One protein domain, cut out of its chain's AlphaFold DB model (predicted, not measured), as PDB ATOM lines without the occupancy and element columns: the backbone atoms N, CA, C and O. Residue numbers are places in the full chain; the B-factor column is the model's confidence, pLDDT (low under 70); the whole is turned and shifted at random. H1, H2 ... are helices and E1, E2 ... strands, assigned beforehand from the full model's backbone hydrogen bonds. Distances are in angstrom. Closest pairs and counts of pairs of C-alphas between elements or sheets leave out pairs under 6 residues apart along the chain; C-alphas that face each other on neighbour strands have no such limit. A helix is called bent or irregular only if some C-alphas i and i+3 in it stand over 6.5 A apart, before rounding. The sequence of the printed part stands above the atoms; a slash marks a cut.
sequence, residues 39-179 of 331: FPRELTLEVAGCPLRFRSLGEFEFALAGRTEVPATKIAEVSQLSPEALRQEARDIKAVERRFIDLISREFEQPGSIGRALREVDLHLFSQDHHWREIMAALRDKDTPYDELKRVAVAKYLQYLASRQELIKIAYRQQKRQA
ATOM      1  N   PHE A  39     106.917 204.561 149.468       71.81
ATOM      2  CA  PHE A  39     106.832 205.067 150.828       71.81
ATOM      3  C   PHE A  39     105.408 205.518 151.163       71.81
ATOM      4  O   PHE A  39     104.732 206.115 150.321       71.81
ATOM      5  N   PRO A  40     104.962 205.354 152.422       66.69
ATOM      6  CA  PRO A  40     103.669 205.874 152.864       66.69
ATOM      7  C   PRO A  40     103.583 207.406 152.754       66.69
ATOM      8  O   PRO A  40     102.486 207.961 152.687       66.69
ATOM      9  N   ARG A  41     104.731 208.101 152.746       74.44
ATOM     10  CA  ARG A  41     104.858 209.542 152.495       74.44
ATOM     11  C   ARG A  41     106.160 209.835 151.754       74.44
ATOM     12  O   ARG A  41     107.200 209.305 152.139       74.44
ATOM     13  N   GLU A  42     106.085 210.721 150.760       84.25
ATOM     14  CA  GLU A  42     107.241 211.245 150.016       84.25
ATOM     15  C   GLU A  42     108.317 211.739 150.996       84.25
ATOM     16  O   GLU A  42     108.053 212.571 151.871       84.25
ATOM     17  N   LEU A  43     109.532 211.204 150.875       84.75
ATOM     18  CA  LEU A  43     110.672 211.682 151.643       84.75
ATOM     19  C   LEU A  43     111.155 212.981 151.006       84.75
ATOM     20  O   LEU A  43     111.492 212.990 149.829       84.75
ATOM     21  N   THR A  44     111.235 214.056 151.787       88.31
ATOM     22  CA  THR A  44     111.919 215.289 151.378       88.31
ATOM     23  C   THR A  44     113.184 215.464 152.209       88.31
ATOM     24  O   THR A  44     113.110 215.455 153.443       88.31
ATOM     25  N   LEU A  45     114.327 215.606 151.537       87.94
ATOM     26  CA  LEU A  45     115.628 215.906 152.133       87.94
ATOM     27  C   LEU A  45     116.116 217.259 151.620       87.94
ATOM     28  O   LEU A  45     116.149 217.479 150.414       87.94
ATOM     29  N   GLU A  46     116.533 218.140 152.521       86.19
ATOM     30  CA  GLU A  46     117.233 219.373 152.155       86.19
ATOM     31  C   GLU A  46     118.723 219.058 152.012       86.19
ATOM     32  O   GLU A  46     119.375 218.698 152.992       86.19
ATOM     33  N   VAL A  47     119.249 219.151 150.790       83.62
ATOM     34  CA  VAL A  47     120.656 218.869 150.486       83.62
ATOM     35  C   VAL A  47     121.220 220.047 149.709       83.62
ATOM     36  O   VAL A  47     120.718 220.368 148.634       83.62
ATOM     37  N   ALA A  48     122.247 220.707 150.245       80.88
ATOM     38  CA  ALA A  48     122.811 221.935 149.676       80.88
ATOM     39  C   ALA A  48     121.782 223.074 149.497       80.88
ATOM     40  O   ALA A  48     121.908 223.896 148.590       80.88
ATOM     41  N   GLY A  49     120.737 223.107 150.333       81.00
ATOM     42  CA  GLY A  49     119.617 224.050 150.202       81.00
ATOM     43  C   GLY A  49     118.639 223.731 149.064       81.00
ATOM     44  O   GLY A  49     117.797 224.565 148.736       81.00
ATOM     45  N   CYS A  50     118.757 222.549 148.454       85.50
ATOM     46  CA  CYS A  50     117.831 222.048 147.448       85.50
ATOM     47  C   CYS A  50     116.965 220.923 148.040       85.50
ATOM     48  O   CYS A  50     117.514 219.909 148.489       85.50
ATOM     49  N   PRO A  51     115.625 221.028 147.971       89.50
ATOM     50  CA  PRO A  51     114.742 219.953 148.395       89.50
ATOM     51  C   PRO A  51     114.766 218.815 147.369       89.50
ATOM     52  O   PRO A  51     114.271 218.952 146.249       89.50
ATOM     53  N   LEU A  52     115.307 217.667 147.764       88.69
ATOM     54  CA  LEU A  52     115.241 216.414 147.020       88.69
ATOM     55  C   LEU A  52     114.060 215.585 147.519       88.69
ATOM     56  O   LEU A  52     113.873 215.435 148.726       88.69
ATOM     57  N   ARG A  53     113.263 215.052 146.591       91.62
ATOM     58  CA  ARG A  53     112.040 214.300 146.887       91.62
ATOM     59  C   ARG A  53     112.142 212.886 146.347       91.62
ATOM     60  O   ARG A  53     112.553 212.712 145.206       91.62
ATOM     61  N   PHE A  54     111.733 211.916 147.157       90.38
ATOM     62  CA  PHE A  54     111.800 210.496 146.822       90.38
ATOM     63  C   PHE A  54     110.487 209.806 147.167       90.38
ATOM     64  O   PHE A  54     109.955 209.962 148.274       90.38
ATOM     65  N   ARG A  55     109.966 209.034 146.217       86.62
ATOM     66  CA  ARG A  55     108.708 208.284 146.331       86.62
ATOM     67  C   ARG A  55     108.927 206.788 146.495       86.62
ATOM     68  O   ARG A  55     108.039 206.113 147.017       86.62
ATOM     69  N   SER A  56     110.097 206.294 146.104       86.56
ATOM     70  CA  SER A  56     110.497 204.900 146.273       86.56
ATOM     71  C   SER A  56     111.935 204.769 146.767       86.56
ATOM     72  O   SER A  56     112.752 205.692 146.659       86.56
ATOM     73  N   LEU A  57     112.239 203.589 147.305       84.81
ATOM     74  CA  LEU A  57     113.592 203.201 147.696       84.81
ATOM     75  C   LEU A  57     114.560 203.249 146.510       84.81
ATOM     76  O   LEU A  57     115.665 203.769 146.658       84.81
ATOM     77  N   GLY A  58     114.112 202.807 145.332       81.75
ATOM     78  CA  GLY A  58     114.901 202.852 144.102       81.75
ATOM     79  C   GLY A  58     115.290 204.274 143.689       81.75
ATOM     80  O   GLY A  58     116.455 204.522 143.387       81.75
ATOM     81  N   GLU A  59     114.364 205.243 143.743       87.12
ATOM     82  CA  GLU A  59     114.676 206.654 143.447       87.12
ATOM     83  C   GLU A  59     115.735 207.216 144.405       87.12
ATOM     84  O   GLU A  59     116.648 207.939 143.993       87.12
ATOM     85  N   PHE A  60     115.613 206.885 145.690       90.44
ATOM     86  CA  PHE A  60     116.554 207.327 146.710       90.44
ATOM     87  C   PHE A  60     117.945 206.725 146.507       90.44
ATOM     88  O   PHE A  60     118.944 207.448 146.520       90.44
ATOM     89  N   GLU A  61     118.020 205.414 146.291       86.50
ATOM     90  CA  GLU A  61     119.287 204.738 146.048       86.50
ATOM     91  C   GLU A  61     119.965 205.259 144.779       86.50
ATOM     92  O   GLU A  61     121.150 205.601 144.816       86.50
ATOM     93  N   PHE A  62     119.211 205.378 143.681       85.19
ATOM     94  CA  PHE A  62     119.710 205.909 142.416       85.19
ATOM     95  C   PHE A  62     120.318 207.300 142.603       85.19
ATOM     96  O   PHE A  62     121.415 207.581 142.118       85.19
ATOM     97  N   ALA A  63     119.655 208.167 143.372       90.06
ATOM     98  CA  ALA A  63     120.196 209.482 143.673       90.06
ATOM     99  C   ALA A  63     121.500 209.404 144.482       90.06
ATOM    100  O   ALA A  63     122.422 210.181 144.230       90.06
ATOM    101  N   LEU A  64     121.620 208.486 145.444       91.94
ATOM    102  CA  LEU A  64     122.851 208.329 146.222       91.94
ATOM    103  C   LEU A  64     123.992 207.655 145.452       91.94
ATOM    104  O   LEU A  64     125.147 207.878 145.812       91.94
ATOM    105  N   ALA A  65     123.708 206.893 144.394       86.75
ATOM    106  CA  ALA A  65     124.723 206.168 143.629       86.75
ATOM    107  C   ALA A  65     125.838 207.090 143.106       86.75
ATOM    108  O   ALA A  65     127.012 206.784 143.270       86.75
ATOM    109  N   GLY A  66     125.501 208.277 142.589       86.62
ATOM    110  CA  GLY A  66     126.497 209.251 142.111       86.62
ATOM    111  C   GLY A  66     127.328 209.938 143.207       86.62
ATOM    112  O   GLY A  66     128.178 210.766 142.898       86.62
ATOM    113  N   ARG A  67     127.069 209.649 144.489       93.19
ATOM    114  CA  ARG A  67     127.771 210.237 145.647       93.19
ATOM    115  C   ARG A  67     128.786 209.278 146.277       93.19
ATOM    116  O   ARG A  67     129.414 209.628 147.279       93.19
ATOM    117  N   THR A  68     128.912 208.067 145.730       90.94
ATOM    118  CA  THR A  68     129.850 207.031 146.192       90.94
ATOM    119  C   THR A  68     131.256 207.218 145.620       90.94
ATOM    120  O   THR A  68     132.222 206.656 146.138       90.94
ATOM    121  N   GLU A  69     131.397 208.035 144.579       88.88
ATOM    122  CA  GLU A  69     132.691 208.456 144.054       88.88
ATOM    123  C   GLU A  69     133.284 209.602 144.881       88.88
ATOM    124  O   GLU A  69     132.612 210.243 145.689       88.88
ATOM    125  N   VAL A  70     134.583 209.845 144.711       90.25
ATOM    126  CA  VAL A  70     135.269 210.941 145.402       90.25
ATOM    127  C   VAL A  70     135.178 212.208 144.546       90.25
ATOM    128  O   VAL A  70     135.567 212.158 143.377       90.25
ATOM    129  N   PRO A  71     134.738 213.363 145.089       91.25
ATOM    130  CA  PRO A  71     134.665 214.593 144.311       91.25
ATOM    131  C   PRO A  71     136.035 215.006 143.759       91.25
ATOM    132  O   PRO A  71     137.052 214.889 144.444       91.25
ATOM    133  N   ALA A  72     136.061 215.601 142.564       90.00
ATOM    134  CA  ALA A  72     137.299 216.080 141.938       90.00
ATOM    135  C   ALA A  72     138.085 217.073 142.817       90.00
ATOM    136  O   ALA A  72     139.316 217.053 142.832       90.00
ATOM    137  N   THR A  73     137.387 217.904 143.596       92.19
ATOM    138  CA  THR A  73     138.010 218.810 144.575       92.19
ATOM    139  C   THR A  73     138.797 218.035 145.630       92.19
ATOM    140  O   THR A  73     139.958 218.346 145.884       92.19
ATOM    141  N   LYS A  74     138.216 216.958 146.166       92.31
ATOM    142  CA  LYS A  74     138.880 216.072 147.126       92.31
ATOM    143  C   LYS A  74     140.047 215.311 146.489       92.31
ATOM    144  O   LYS A  74     141.076 215.149 147.135       92.31
ATOM    145  N   ILE A  75     139.937 214.896 145.223       90.12
ATOM    146  CA  ILE A  75     141.051 214.286 144.468       90.12
ATOM    147  C   ILE A  75     142.261 215.226 144.416       90.12
ATOM    148  O   ILE A  75     143.388 214.804 144.692       90.12
ATOM    149  N   ALA A  76     142.031 216.503 144.103       89.81
ATOM    150  CA  ALA A  76     143.086 217.510 144.066       89.81
ATOM    151  C   ALA A  76     143.710 217.750 145.451       89.81
ATOM    152  O   ALA A  76     144.934 217.810 145.553       89.81
ATOM    153  N   GLU A  77     142.893 217.827 146.508       92.25
ATOM    154  CA  GLU A  77     143.363 217.965 147.895       92.25
ATOM    155  C   GLU A  77     144.249 216.785 148.313       92.25
ATOM    156  O   GLU A  77     145.385 216.983 148.739       92.25
ATOM    157  N   VAL A  78     143.762 215.550 148.139       91.75
ATOM    158  CA  VAL A  78     144.479 214.326 148.538       91.75
ATOM    159  C   VAL A  78     145.808 214.193 147.793       91.75
ATOM    160  O   VAL A  78     146.808 213.782 148.379       91.75
ATOM    161  N   SER A  79     145.864 214.605 146.525       89.44
ATOM    162  CA  SER A  79     147.096 214.563 145.724       89.44
ATOM    163  C   SER A  79     148.212 215.470 146.267       89.44
ATOM    164  O   SER A  79     149.385 215.231 145.973       89.44
ATOM    165  N   GLN A  80     147.864 216.493 147.057       92.12
ATOM    166  CA  GLN A  80     148.797 217.474 147.629       92.12
ATOM    167  C   GLN A  80     149.240 217.149 149.066       92.12
ATOM    168  O   GLN A  80     150.135 217.811 149.589       92.12
ATOM    169  N   LEU A  81     148.628 216.161 149.725       92.69
ATOM    170  CA  LEU A  81     148.944 215.802 151.114       92.69
ATOM    171  C   LEU A  81     150.328 215.164 151.245       92.69
ATOM    172  O   LEU A  81     150.809 214.568 150.301       92.69
ATOM    173  N   SER A  82     150.977 215.215 152.409       91.75
ATOM    174  CA  SER A  82     152.218 214.448 152.612       91.75
ATOM    175  C   SER A  82     151.938 212.947 152.815       91.75
ATOM    176  O   SER A  82     150.820 212.575 153.197       91.75
ATOM    177  N   PRO A  83     152.941 212.061 152.670       89.50
ATOM    178  CA  PRO A  83     152.798 210.640 152.990       89.50
ATOM    179  C   PRO A  83     152.285 210.377 154.417       89.50
ATOM    180  O   PRO A  83     151.486 209.465 154.634       89.50
ATOM    181  N   GLU A  84     152.706 211.174 155.401       88.88
ATOM    182  CA  GLU A  84     152.239 211.090 156.790       88.88
ATOM    183  C   GLU A  84     150.772 211.502 156.922       88.88
ATOM    184  O   GLU A  84     150.010 210.824 157.615       88.88
ATOM    185  N   ALA A  85     150.365 212.574 156.238       91.00
ATOM    186  CA  ALA A  85     148.980 213.030 156.222       91.00
ATOM    187  C   ALA A  85     148.058 211.996 155.553       91.00
ATOM    188  O   ALA A  85     147.025 211.647 156.121       91.00
ATOM    189  N   LEU A  86     148.478 211.403 154.430       89.56
ATOM    190  CA  LEU A  86     147.762 210.308 153.759       89.56
ATOM    191  C   LEU A  86     147.595 209.082 154.672       89.56
ATOM    192  O   LEU A  86     146.525 208.474 154.732       89.56
ATOM    193  N   ARG A  87     148.638 208.724 155.434       87.31
ATOM    194  CA  ARG A  87     148.574 207.651 156.446       87.31
ATOM    195  C   ARG A  87     147.614 207.979 157.582       87.31
ATOM    196  O   ARG A  87     147.000 207.069 158.139       87.31
ATOM    197  N   GLN A  88     147.548 209.240 158.002       90.56
ATOM    198  CA  GLN A  88     146.612 209.663 159.037       90.56
ATOM    199  C   GLN A  88     145.173 209.577 158.522       90.56
ATOM    200  O   GLN A  88     144.353 208.913 159.145       90.56
ATOM    201  N   GLU A  89     144.907 210.106 157.329       90.88
ATOM    202  CA  GLU A  89     143.581 210.066 156.711       90.88
ATOM    203  C   GLU A  89     143.092 208.626 156.487       90.88
ATOM    204  O   GLU A  89     141.954 208.295 156.815       90.88
ATOM    205  N   ALA A  90     143.965 207.723 156.024       87.00
ATOM    206  CA  ALA A  90     143.631 206.304 155.892       87.00
ATOM    207  C   ALA A  90     143.236 205.659 157.235       87.00
ATOM    208  O   ALA A  90     142.318 204.835 157.282       87.00
ATOM    209  N   ARG A  91     143.917 206.019 158.332       86.19
ATOM    210  CA  ARG A  91     143.595 205.524 159.681       86.19
ATOM    211  C   ARG A  91     142.263 206.074 160.176       86.19
ATOM    212  O   ARG A  91     141.464 205.304 160.709       86.19
ATOM    213  N   ASP A  92     142.011 207.357 159.949       89.69
ATOM    214  CA  ASP A  92     140.766 208.010 160.347       89.69
ATOM    215  C   ASP A  92     139.572 207.397 159.605       89.69
ATOM    216  O   ASP A  92     138.577 207.034 160.233       89.69
ATOM    217  N   ILE A  93     139.698 207.161 158.292       89.12
ATOM    218  CA  ILE A  93     138.637 206.505 157.517       89.12
ATOM    219  C   ILE A  93     138.373 205.088 158.037       89.12
ATOM    220  O   ILE A  93     137.216 204.735 158.239       89.12
ATOM    221  N   LYS A  94     139.411 204.283 158.309       85.50
ATOM    222  CA  LYS A  94     139.227 202.933 158.880       85.50
ATOM    223  C   LYS A  94     138.523 202.964 160.238       85.50
ATOM    224  O   LYS A  94     137.715 202.085 160.533       85.50
ATOM    225  N   ALA A  95     138.832 203.952 161.078       87.31
ATOM    226  CA  ALA A  95     138.185 204.103 162.376       87.31
ATOM    227  C   ALA A  95     136.689 204.424 162.230       87.31
ATOM    228  O   ALA A  95     135.874 203.873 162.970       87.31
ATOM    229  N   VAL A  96     136.331 205.278 161.268       90.56
ATOM    230  CA  VAL A  96     134.937 205.608 160.940       90.56
ATOM    231  C   VAL A  96     134.215 204.391 160.357       90.56
ATOM    232  O   VAL A  96     133.149 204.020 160.838       90.56
ATOM    233  N   GLU A  97     134.819 203.727 159.376       87.06
ATOM    234  CA  GLU A  97     134.279 202.540 158.711       87.06
ATOM    235  C   GLU A  97     133.919 201.435 159.710       87.06
ATOM    236  O   GLU A  97     132.806 200.913 159.687       87.06
ATOM    237  N   ARG A  98     134.827 201.138 160.648       84.69
ATOM    238  CA  ARG A  98     134.592 200.136 161.691       84.69
ATOM    239  C   ARG A  98     133.351 200.444 162.525       84.69
ATOM    240  O   ARG A  98     132.577 199.536 162.799       84.69
ATOM    241  N   ARG A  99     133.124 201.712 162.886       87.81
ATOM    242  CA  ARG A  99     131.930 202.114 163.651       87.81
ATOM    243  C   ARG A  99     130.639 201.851 162.876       87.81
ATOM    244  O   ARG A  99     129.649 201.452 163.480       87.81
ATOM    245  N   PHE A 100     130.642 202.067 161.561       88.25
ATOM    246  CA  PHE A 100     129.469 201.818 160.721       88.25
ATOM    247  C   PHE A 100     129.234 200.333 160.456       88.25
ATOM    248  O   PHE A 100     128.085 199.905 160.442       88.25
ATOM    249  N   ILE A 101     130.298 199.540 160.322       82.69
ATOM    250  CA  ILE A 101     130.182 198.080 160.289       82.69
ATOM    251  C   ILE A 101     129.571 197.589 161.606       82.69
ATOM    252  O   ILE A 101     128.556 196.901 161.572       82.69
ATOM    253  N   ASP A 102     130.097 198.012 162.760       82.38
ATOM    254  CA  ASP A 102     129.555 197.646 164.077       82.38
ATOM    255  C   ASP A 102     128.070 198.051 164.218       82.38
ATOM    256  O   ASP A 102     127.267 197.313 164.787       82.38
ATOM    257  N   LEU A 103     127.672 199.202 163.659       85.81
ATOM    258  CA  LEU A 103     126.275 199.646 163.610       85.81
ATOM    259  C   LEU A 103     125.392 198.707 162.777       85.81
ATOM    260  O   LEU A 103     124.330 198.304 163.243       85.81
ATOM    261  N   ILE A 104     125.834 198.337 161.572       82.88
ATOM    262  CA  ILE A 104     125.129 197.379 160.704       82.88
ATOM    263  C   ILE A 104     124.996 196.015 161.401       82.88
ATOM    264  O   ILE A 104     123.964 195.361 161.319       82.88
ATOM    265  N   SER A 105     126.026 195.612 162.137       78.19
ATOM    266  CA  SER A 105     126.066 194.351 162.890       78.19
ATOM    267  C   SER A 105     124.969 194.277 163.942       78.19
ATOM    268  O   SER A 105     124.223 193.305 164.002       78.19
ATOM    269  N   ARG A 106     124.828 195.345 164.734       81.56
ATOM    270  CA  ARG A 106     123.776 195.449 165.755       81.56
ATOM    271  C   ARG A 106     122.384 195.418 165.139       81.56
ATOM    272  O   ARG A 106     121.483 194.842 165.734       81.56
ATOM    273  N   GLU A 107     122.217 195.995 163.951       81.50
ATOM    274  CA  GLU A 107     120.957 195.911 163.208       81.50
ATOM    275  C   GLU A 107     120.622 194.476 162.785       81.50
ATOM    276  O   GLU A 107     119.453 194.100 162.782       81.50
ATOM    277  N   PHE A 108     121.621 193.644 162.481       73.50
ATOM    278  CA  PHE A 108     121.375 192.224 162.225       73.50
ATOM    279  C   PHE A 108     120.989 191.452 163.484       73.50
ATOM    280  O   PHE A 108     120.108 190.596 163.421       73.50
ATOM    281  N   GLU A 109     121.614 191.757 164.620       77.06
ATOM    282  CA  GLU A 109     121.256 191.152 165.906       77.06
ATOM    283  C   GLU A 109     119.868 191.604 166.391       77.06
ATOM    284  O   GLU A 109     119.135 190.832 167.012       77.06
ATOM    285  N   GLN A 110     119.504 192.859 166.117       80.75
ATOM    286  CA  GLN A 110     118.262 193.501 166.544       80.75
ATOM    287  C   GLN A 110     117.637 194.274 165.372       80.75
ATOM    288  O   GLN A 110     117.870 195.482 165.249       80.75
ATOM    289  N   PRO A 111     116.828 193.610 164.523       80.75
ATOM    290  CA  PRO A 111     116.172 194.258 163.390       80.75
ATOM    291  C   PRO A 111     115.333 195.474 163.815       80.75
ATOM    292  O   PRO A 111     114.547 195.392 164.761       80.75
ATOM    293  N   GLY A 112     115.480 196.598 163.106       81.06
ATOM    294  CA  GLY A 112     114.817 197.871 163.420       81.06
ATOM    295  C   GLY A 112     115.542 198.726 164.469       81.06
ATOM    296  O   GLY A 112     115.010 199.737 164.933       81.06
ATOM    297  N   SER A 113     116.762 198.355 164.864       87.00
ATOM    298  CA  SER A 113     117.616 199.150 165.752       87.00
ATOM    299  C   SER A 113     118.421 200.230 165.018       87.00
ATOM    300  O   SER A 113     118.891 201.167 165.671       87.00
ATOM    301  N   ILE A 114     118.529 200.185 163.684       88.38
ATOM    302  CA  ILE A 114     119.344 201.114 162.887       88.38
ATOM    303  C   ILE A 114     118.974 202.579 163.123       88.38
ATOM    304  O   ILE A 114     119.857 203.425 163.254       88.38
ATOM    305  N   GLY A 115     117.683 202.897 163.263       87.12
ATOM    306  CA  GLY A 115     117.234 204.257 163.555       87.12
ATOM    307  C   GLY A 115     117.675 204.766 164.931       87.12
ATOM    308  O   GLY A 115     117.915 205.961 165.109       87.12
ATOM    309  N   ARG A 116     117.801 203.882 165.925       87.75
ATOM    310  CA  ARG A 116     118.375 204.226 167.233       87.75
ATOM    311  C   ARG A 116     119.894 204.321 167.144       87.75
ATOM    312  O   ARG A 116     120.452 205.316 167.593       87.75
ATOM    313  N   ALA A 117     120.544 203.337 166.532       87.88
ATOM    314  CA  ALA A 117     121.994 203.297 166.422       87.88
ATOM    315  C   ALA A 117     122.539 204.513 165.655       87.88
ATOM    316  O   ALA A 117     123.483 205.149 166.111       87.88
ATOM    317  N   LEU A 118     121.894 204.914 164.554       90.50
ATOM    318  CA  LEU A 118     122.282 206.095 163.777       90.50
ATOM    319  C   LEU A 118     122.103 207.406 164.562       90.50
ATOM    320  O   LEU A 118     122.860 208.350 164.348       90.50
ATOM    321  N   ARG A 119     121.146 207.472 165.500       90.00
ATOM    322  CA  ARG A 119     120.972 208.627 166.402       90.00
ATOM    323  C   ARG A 119     122.119 208.798 167.392       90.00
ATOM    324  O   ARG A 119     122.390 209.921 167.805       90.00
ATOM    325  N   GLU A 120     122.790 207.708 167.744       89.12
ATOM    326  CA  GLU A 120     123.939 207.700 168.655       89.12
ATOM    327  C   GLU A 120     125.263 208.042 167.936       89.12
ATOM    328  O   GLU A 120     126.275 208.300 168.588       89.12
ATOM    329  N   VAL A 121     125.270 208.077 166.597       89.88
ATOM    330  CA  VAL A 121     126.452 208.426 165.796       89.88
ATOM    331  C   VAL A 121     126.642 209.944 165.743       89.88
ATOM    332  O   VAL A 121     125.737 210.697 165.381       89.88
ATOM    333  N   ASP A 122     127.859 210.397 166.049       91.44
ATOM    334  CA  ASP A 122     128.262 211.793 165.878       91.44
ATOM    335  C   ASP A 122     128.265 212.191 164.388       91.44
ATOM    336  O   ASP A 122     128.940 211.572 163.561       91.44
ATOM    337  N   LEU A 123     127.538 213.263 164.049       92.31
ATOM    338  CA  LEU A 123     127.418 213.769 162.681       92.31
ATOM    339  C   LEU A 123     128.749 214.261 162.095       92.31
ATOM    340  O   LEU A 123     128.904 214.306 160.872       92.31
ATOM    341  N   HIS A 124     129.724 214.620 162.933       93.50
ATOM    342  CA  HIS A 124     131.047 215.034 162.466       93.50
ATOM    343  C   HIS A 124     131.857 213.893 161.847       93.50
ATOM    344  O   HIS A 124     132.786 214.165 161.087       93.50
ATOM    345  N   LEU A 125     131.474 212.636 162.096       92.81
ATOM    346  CA  LEU A 125     132.076 211.473 161.442       92.81
ATOM    347  C   LEU A 125     131.731 211.413 159.950       92.81
ATOM    348  O   LEU A 125     132.488 210.824 159.181       92.81
ATOM    349  N   PHE A 126     130.627 212.040 159.532       94.94
ATOM    350  CA  PHE A 126     130.255 212.124 158.125       94.94
ATOM    351  C   PHE A 126     131.034 213.219 157.395       94.94
ATOM    352  O   PHE A 126     131.218 214.343 157.889       94.94
ATOM    353  N   SER A 127     131.446 212.885 156.171       94.62
ATOM    354  CA  SER A 127     132.128 213.811 155.268       94.62
ATOM    355  C   SER A 127     131.204 214.962 154.859       94.62
ATOM    356  O   SER A 127     129.982 214.811 154.811       94.62
ATOM    357  N   GLN A 128     131.792 216.118 154.555       94.31
ATOM    358  CA  GLN A 128     131.071 217.212 153.891       94.31
ATOM    359  C   GLN A 128     130.972 216.983 152.382       94.31
ATOM    360  O   GLN A 128     130.101 217.557 151.732       94.31
ATOM    361  N   ASP A 129     131.834 216.123 151.834       94.25
ATOM    362  CA  ASP A 129     131.793 215.727 150.434       94.25
ATOM    363  C   ASP A 129     130.399 215.208 150.084       94.25
ATOM    364  O   ASP A 129     129.783 214.475 150.863       94.25
ATOM    365  N   HIS A 130     129.894 215.626 148.923       94.00
ATOM    366  CA  HIS A 130     128.560 215.271 148.432       94.00
ATOM    367  C   HIS A 130     127.412 215.504 149.430       94.00
ATOM    368  O   HIS A 130     126.333 214.932 149.264       94.00
ATOM    369  N   HIS A 131     127.624 216.357 150.440       94.38
ATOM    370  CA  HIS A 131     126.673 216.640 151.512       94.38
ATOM    371  C   HIS A 131     126.285 215.401 152.338       94.38
ATOM    372  O   HIS A 131     125.191 215.346 152.901       94.38
ATOM    373  N   TRP A 132     127.183 214.413 152.464       95.56
ATOM    374  CA  TRP A 132     126.931 213.191 153.243       95.56
ATOM    375  C   TRP A 132     126.441 213.482 154.665       95.56
ATOM    376  O   TRP A 132     125.504 212.843 155.141       95.56
ATOM    377  N   ARG A 133     127.019 214.488 155.329       94.94
ATOM    378  CA  ARG A 133     126.580 214.918 156.662       94.94
ATOM    379  C   ARG A 133     125.131 215.401 156.700       94.94
ATOM    380  O   ARG A 133     124.413 215.043 157.629       94.94
ATOM    381  N   GLU A 134     124.707 216.201 155.728       93.38
ATOM    382  CA  GLU A 134     123.339 216.736 155.664       93.38
ATOM    383  C   GLU A 134     122.332 215.616 155.395       93.38
ATOM    384  O   GLU A 134     121.323 215.517 156.088       93.38
ATOM    385  N   ILE A 135     122.658 214.718 154.459       93.81
ATOM    386  CA  ILE A 135     121.838 213.545 154.132       93.81
ATOM    387  C   ILE A 135     121.633 212.682 155.382       93.81
ATOM    388  O   ILE A 135     120.501 212.357 155.740       93.81
ATOM    389  N   MET A 136     122.719 212.353 156.086       94.12
ATOM    390  CA  MET A 136     122.651 211.508 157.278       94.12
ATOM    391  C   MET A 136     121.939 212.202 158.437       94.12
ATOM    392  O   MET A 136     121.139 211.565 159.120       94.12
ATOM    393  N   ALA A 137     122.151 213.508 158.625       92.19
ATOM    394  CA  ALA A 137     121.414 214.292 159.611       92.19
ATOM    395  C   ALA A 137     119.903 214.290 159.329       92.19
ATOM    396  O   ALA A 137     119.110 214.066 160.241       92.19
ATOM    397  N   ALA A 138     119.504 214.470 158.069       90.81
ATOM    398  CA  ALA A 138     118.101 214.503 157.678       90.81
ATOM    399  C   ALA A 138     117.399 213.143 157.838       90.81
ATOM    400  O   ALA A 138     116.207 213.105 158.144       90.81
ATOM    401  N   LEU A 139     118.124 212.033 157.658       91.25
ATOM    402  CA  LEU A 139     117.606 210.675 157.861       91.25
ATOM    403  C   LEU A 139     117.557 210.265 159.331       91.25
ATOM    404  O   LEU A 139     116.658 209.527 159.730       91.25
ATOM    405  N   ARG A 140     118.515 210.730 160.138       90.25
ATOM    406  CA  ARG A 140     118.662 210.361 161.552       90.25
ATOM    407  C   ARG A 140     117.383 210.583 162.359       90.25
ATOM    408  O   ARG A 140     117.035 209.750 163.194       90.25
ATOM    409  N   ASP A 141     116.681 211.675 162.080       84.75
ATOM    410  CA  ASP A 141     115.506 212.095 162.844       84.75
ATOM    411  C   ASP A 141     114.190 211.531 162.265       84.75
ATOM    412  O   ASP A 141     113.106 211.849 162.751       84.75
ATOM    413  N   LYS A 142     114.264 210.686 161.227       87.56
ATOM    414  CA  LYS A 142     113.098 210.012 160.642       87.56
ATOM    415  C   LYS A 142     112.715 208.764 161.437       87.56
ATOM    416  O   LYS A 142     113.575 208.052 161.957       87.56
ATOM    417  N   ASP A 143     111.423 208.466 161.472       85.31
ATOM    418  CA  ASP A 143     110.875 207.305 162.180       85.31
ATOM    419  C   ASP A 143     111.208 205.965 161.495       85.31
ATOM    420  O   ASP A 143     111.772 205.922 160.399       85.31
ATOM    421  N   THR A 144     110.824 204.861 162.141       84.69
ATOM    422  CA  THR A 144     111.027 203.468 161.697       84.69
ATOM    423  C   THR A 144     110.612 203.160 160.249       84.69
ATOM    424  O   THR A 144     111.329 202.405 159.600       84.69
ATOM    425  N   PRO A 145     109.543 203.749 159.662       84.94
ATOM    426  CA  PRO A 145     109.199 203.515 158.252       84.94
ATOM    427  C   PRO A 145     110.293 203.918 157.251       84.94
ATOM    428  O   PRO A 145     110.202 203.583 156.076       84.94
ATOM    429  N   TYR A 146     111.307 204.656 157.704       86.62
ATOM    430  CA  TYR A 146     112.439 205.107 156.906       86.62
ATOM    431  C   TYR A 146     113.743 204.368 157.258       86.62
ATOM    432  O   TYR A 146     114.817 204.789 156.832       86.62
ATOM    433  N   ASP A 147     113.690 203.286 158.042       88.06
ATOM    434  CA  ASP A 147     114.886 202.520 158.421       88.06
ATOM    435  C   ASP A 147     115.570 201.860 157.213       88.06
ATOM    436  O   ASP A 147     116.798 201.813 157.160       88.06
ATOM    437  N   GLU A 148     114.807 201.465 156.191       85.50
ATOM    438  CA  GLU A 148     115.339 200.996 154.902       85.50
ATOM    439  C   GLU A 148     116.225 202.047 154.223       85.50
ATOM    440  O   GLU A 148     117.352 201.764 153.820       85.50
ATOM    441  N   LEU A 149     115.780 203.304 154.192       88.81
ATOM    442  CA  LEU A 149     116.575 204.406 153.646       88.81
ATOM    443  C   LEU A 149     117.855 204.642 154.443       88.81
ATOM    444  O   LEU A 149     118.892 204.966 153.867       88.81
ATOM    445  N   LYS A 150     117.799 204.484 155.772       91.25
ATOM    446  CA  LYS A 150     118.989 204.590 156.627       91.25
ATOM    447  C   LYS A 150     119.982 203.481 156.293       91.25
ATOM    448  O   LYS A 150     121.170 203.774 156.189       91.25
ATOM    449  N   ARG A 151     119.514 202.245 156.066       88.62
ATOM    450  CA  ARG A 151     120.365 201.125 155.620       88.62
ATOM    451  C   ARG A 151     121.056 201.463 154.304       88.62
ATOM    452  O   ARG A 151     122.282 201.399 154.239       88.62
ATOM    453  N   VAL A 152     120.291 201.911 153.308       88.38
ATOM    454  CA  VAL A 152     120.833 202.320 152.005       88.38
ATOM    455  C   VAL A 152     121.847 203.455 152.158       88.38
ATOM    456  O   VAL A 152     122.947 203.371 151.621       88.38
ATOM    457  N   ALA A 153     121.539 204.496 152.932       92.81
ATOM    458  CA  ALA A 153     122.445 205.625 153.116       92.81
ATOM    459  C   ALA A 153     123.754 205.231 153.818       92.81
ATOM    460  O   ALA A 153     124.824 205.674 153.402       92.81
ATOM    461  N   VAL A 154     123.697 204.370 154.842       92.69
ATOM    462  CA  VAL A 154     124.899 203.841 155.510       92.69
ATOM    463  C   VAL A 154     125.720 202.984 154.546       92.69
ATOM    464  O   VAL A 154     126.937 203.158 154.479       92.69
ATOM    465  N   ALA A 155     125.080 202.114 153.762       88.69
ATOM    466  CA  ALA A 155     125.753 201.296 152.755       88.69
ATOM    467  C   ALA A 155     126.456 202.156 151.689       88.69
ATOM    468  O   ALA A 155     127.654 201.992 151.452       88.69
ATOM    469  N   LYS A 156     125.762 203.141 151.104       90.75
ATOM    470  CA  LYS A 156     126.354 204.061 150.117       90.75
ATOM    471  C   LYS A 156     127.452 204.939 150.727       90.75
ATOM    472  O   LYS A 156     128.447 205.230 150.064       90.75
ATOM    473  N   TYR A 157     127.345 205.303 152.005       95.38
ATOM    474  CA  TYR A 157     128.427 206.006 152.693       95.38
ATOM    475  C   TYR A 157     129.666 205.117 152.889       95.38
ATOM    476  O   TYR A 157     130.786 205.574 152.664       95.38
ATOM    477  N   LEU A 158     129.495 203.836 153.235       90.81
ATOM    478  CA  LEU A 158     130.600 202.868 153.292       90.81
ATOM    479  C   LEU A 158     131.275 202.681 151.925       90.81
ATOM    480  O   LEU A 158     132.503 202.587 151.869       90.81
ATOM    481  N   GLN A 159     130.504 202.689 150.833       85.88
ATOM    482  CA  GLN A 159     131.042 202.692 149.467       85.88
ATOM    483  C   GLN A 159     131.891 203.939 149.199       85.88
ATOM    484  O   GLN A 159     133.034 203.819 148.765       85.88
ATOM    485  N   TYR A 160     131.389 205.127 149.550       94.81
ATOM    486  CA  TYR A 160     132.157 206.371 149.458       94.81
ATOM    487  C   TYR A 160     133.475 206.318 150.252       94.81
ATOM    488  O   TYR A 160     134.533 206.706 149.744       94.81
ATOM    489  N   LEU A 161     133.452 205.794 151.482       92.81
ATOM    490  CA  LEU A 161     134.669 205.623 152.280       92.81
ATOM    491  C   LEU A 161     135.670 204.675 151.605       92.81
ATOM    492  O   LEU A 161     136.873 204.942 151.636       92.81
ATOM    493  N   ALA A 162     135.190 203.601 150.971       84.12
ATOM    494  CA  ALA A 162     136.029 202.669 150.225       84.12
ATOM    495  C   ALA A 162     136.695 203.345 149.016       84.12
ATOM    496  O   ALA A 162     137.916 203.264 148.870       84.12
ATOM    497  N   SER A 163     135.927 204.089 148.213       85.81
ATOM    498  CA  SER A 163     136.442 204.879 147.085       85.81
ATOM    499  C   SER A 163     137.513 205.878 147.535       85.81
ATOM    500  O   SER A 163     138.576 205.994 146.919       85.81
ATOM    501  N   ARG A 164     137.290 206.561 148.666       92.31
ATOM    502  CA  ARG A 164     138.265 207.500 149.241       92.31
ATOM    503  C   ARG A 164     139.540 206.806 149.719       92.31
ATOM    504  O   ARG A 164     140.631 207.328 149.495       92.31
ATOM    505  N   GLN A 165     139.435 205.624 150.327       87.19
ATOM    506  CA  GLN A 165     140.620 204.835 150.676       87.19
ATOM    507  C   GLN A 165     141.428 204.429 149.439       87.19
ATOM    508  O   GLN A 165     142.656 204.420 149.515       87.19
ATOM    509  N   GLU A 166     140.786 204.083 148.320       83.25
ATOM    510  CA  GLU A 166     141.514 203.775 147.082       83.25
ATOM    511  C   GLU A 166     142.262 204.982 146.531       83.25
ATOM    512  O   GLU A 166     143.451 204.882 146.220       83.25
ATOM    513  N   LEU A 167     141.616 206.146 146.504       88.94
ATOM    514  CA  LEU A 167     142.267 207.385 146.097       88.94
ATOM    515  C   LEU A 167     143.521 207.680 146.938       88.94
ATOM    516  O   LEU A 167     144.581 207.971 146.384       88.94
ATOM    517  N   ILE A 168     143.426 207.563 148.267       89.56
ATOM    518  CA  ILE A 168     144.559 207.795 149.178       89.56
ATOM    519  C   ILE A 168     145.713 206.835 148.876       89.56
ATOM    520  O   ILE A 168     146.877 207.242 148.876       89.56
ATOM    521  N   LYS A 169     145.420 205.565 148.577       83.81
ATOM    522  CA  LYS A 169     146.449 204.583 148.203       83.81
ATOM    523  C   LYS A 169     147.124 204.945 146.886       83.81
ATOM    524  O   LYS A 169     148.347 204.830 146.787       83.81
ATOM    525  N   ILE A 170     146.353 205.373 145.885       86.06
ATOM    526  CA  ILE A 170     146.886 205.813 144.591       86.06
ATOM    527  C   ILE A 170     147.812 207.020 144.793       86.06
ATOM    528  O   ILE A 170     148.969 206.969 144.369       86.06
ATOM    529  N   ALA A 171     147.351 208.047 145.515       88.00
ATOM    530  CA  ALA A 171     148.133 209.247 145.816       88.00
ATOM    531  C   ALA A 171     149.429 208.915 146.574       88.00
ATOM    532  O   ALA A 171     150.514 209.353 146.191       88.00
ATOM    533  N   TYR A 172     149.348 208.049 147.586       88.88
ATOM    534  CA  TYR A 172     150.512 207.612 148.355       88.88
ATOM    535  C   TYR A 172     151.552 206.891 147.483       88.88
ATOM    536  O   TYR A 172     152.752 207.169 147.568       88.88
ATOM    537  N   ARG A 173     151.113 205.982 146.597       86.25
ATOM    538  CA  ARG A 173     152.005 205.286 145.650       86.25
ATOM    539  C   ARG A 173     152.669 206.266 144.684       86.25
ATOM    540  O   ARG A 173     153.854 206.110 144.389       86.25
ATOM    541  N   GLN A 174     151.928 207.260 144.202       86.00
ATOM    542  CA  GLN A 174     152.452 208.285 143.306       86.00
ATOM    543  C   GLN A 174     153.532 209.132 143.990       86.00
ATOM    544  O   GLN A 174     154.610 209.307 143.423       86.00
ATOM    545  N   GLN A 175     153.300 209.575 145.226       84.94
ATOM    546  CA  GLN A 175     154.281 210.360 145.980       84.94
ATOM    547  C   GLN A 175     155.537 209.565 146.318       84.94
ATOM    548  O   GLN A 175     156.648 210.067 146.160       84.94
ATOM    549  N   LYS A 176     155.383 208.292 146.699       83.69
ATOM    550  CA  LYS A 176     156.531 207.412 146.944       83.69
ATOM    551  C   LYS A 176     157.380 207.214 145.684       83.69
ATOM    552  O   LYS A 176     158.602 207.194 145.775       83.69
ATOM    553  N   ARG A 177     156.753 207.101 144.505       82.75
ATOM    554  CA  ARG A 177     157.469 207.023 143.219       82.75
ATOM    555  C   ARG A 177     158.201 208.323 142.895       82.75
ATOM    556  O   ARG A 177     159.351 208.262 142.483       82.75
ATOM    557  N   GLN A 178     157.572 209.477 143.113       75.12
ATOM    558  CA  GLN A 178     158.191 210.788 142.879       75.12
ATOM    559  C   GLN A 178     159.386 211.045 143.809       75.12
ATOM    560  O   GLN A 178     160.399 211.573 143.361       75.12
ATOM    561  N   ALA A 179     159.319 210.588 145.061       69.69
ATOM    562  CA  ALA A 179     160.432 210.643 146.009       69.69
ATOM    563  C   ALA A 179     161.589 209.669 145.682       69.69
ATOM    564  O   ALA A 179     162.636 209.726 146.321       69.69
TER     565      ALA A 179
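Overview. This is residues 39 to 179 of the 331 residues of the protein "FHA domain-containing protein" of Gammaproteobacteria bacterium (UniProt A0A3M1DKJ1). A single long helix, H6, runs along most of the length of an elongated domain, and H3 runs back beside it. The shorter helices H1, H2, H4 and H5 pack on H6, H4 being near its beginning, and the hairpin of E1 and E2 packs on H5 with E1 near the same end. The 141 printed residues hold two named strands and then six named helices, in the order E1, E2, H1, H2, H3, H4, H5, H6; the two-stranded sheet is antiparallel and the class is mostly helix. The whole is compact, with a radius of gyration of the C-alphas of 16.4 A, and spans 57 by 34 by 22 A.

Along the chain. Find C-alpha 39 at (106.832, 205.067, 150.828), where E1, residues 39 to 47, begins; it runs 19.5 A. E2 is residues 50 to 56 and runs 18.7 A. Read on through H1, residues 57 to 65, and H2, residues 72 to 80. From C-alpha 83 at (152.798, 210.640, 152.990), H3 runs 39.3 A over residues 83 to 109. H4 is residues 114 to 120 and H5 residues 129 to 140. H6, residues 144 to 178, runs 51.3 A to C-alpha 178 at (158.191, 210.788, 142.879). H5 and H6 are irregular: C-alphas 130 and 133 are 8.5 A apart, and C-alphas 145 and 148 are 7.4 A apart.

Arrangement. Look first at the hairpin E1 and E2, where N 43 and O 54 are 2.9 A apart and N 52 and O 45 are 2.8 A apart, within hydrogen-bond range. The closest C-alphas of E1 and H5, those of Val 47 and Glu 134, are 6.2 A apart. H5 and H6 form a helical hairpin and touch at a shallow tilt of 24 degrees, closest at the C-alphas of Leu 139 and Lys 150, 6.4 A. H6 is the hub, touching the five other helices. H3 touches it at 23 degrees, a shallow tilt, opposite ways, closest at the C-alphas of Pro 83 and Tyr 172, 6.0 A. H1 touches H6 residues 148 to 156 alone, closest at the C-alphas of Glu 61 and Val 152, 6.6 A. H2 touches H6 residues 167 to 171 alone, closest at the C-alphas of Ser 79 and Ala 171, 5.4 A. H4 touches H6 at a steep tilt of 62 degrees, closest at the C-alphas of Gly 115 and Asp 147, 5.9 A. H1 and H3 are apart. Every O i to N i+4 pair is within hydrogen-bond range in H1 and H3, against 4 of 5 in H2, 2 of 3 in H4, 6 of 8 in H5 and 29 of 31 in H6.

Size, cuts and confidence. The C-alphas farthest apart, those of Pro 40 and Ala 179, are 57.4 A apart. The printed part has no cut and no long link. The mean pLDDT of the printed part is 87.7; look for values under 70 at residues 40 and 179.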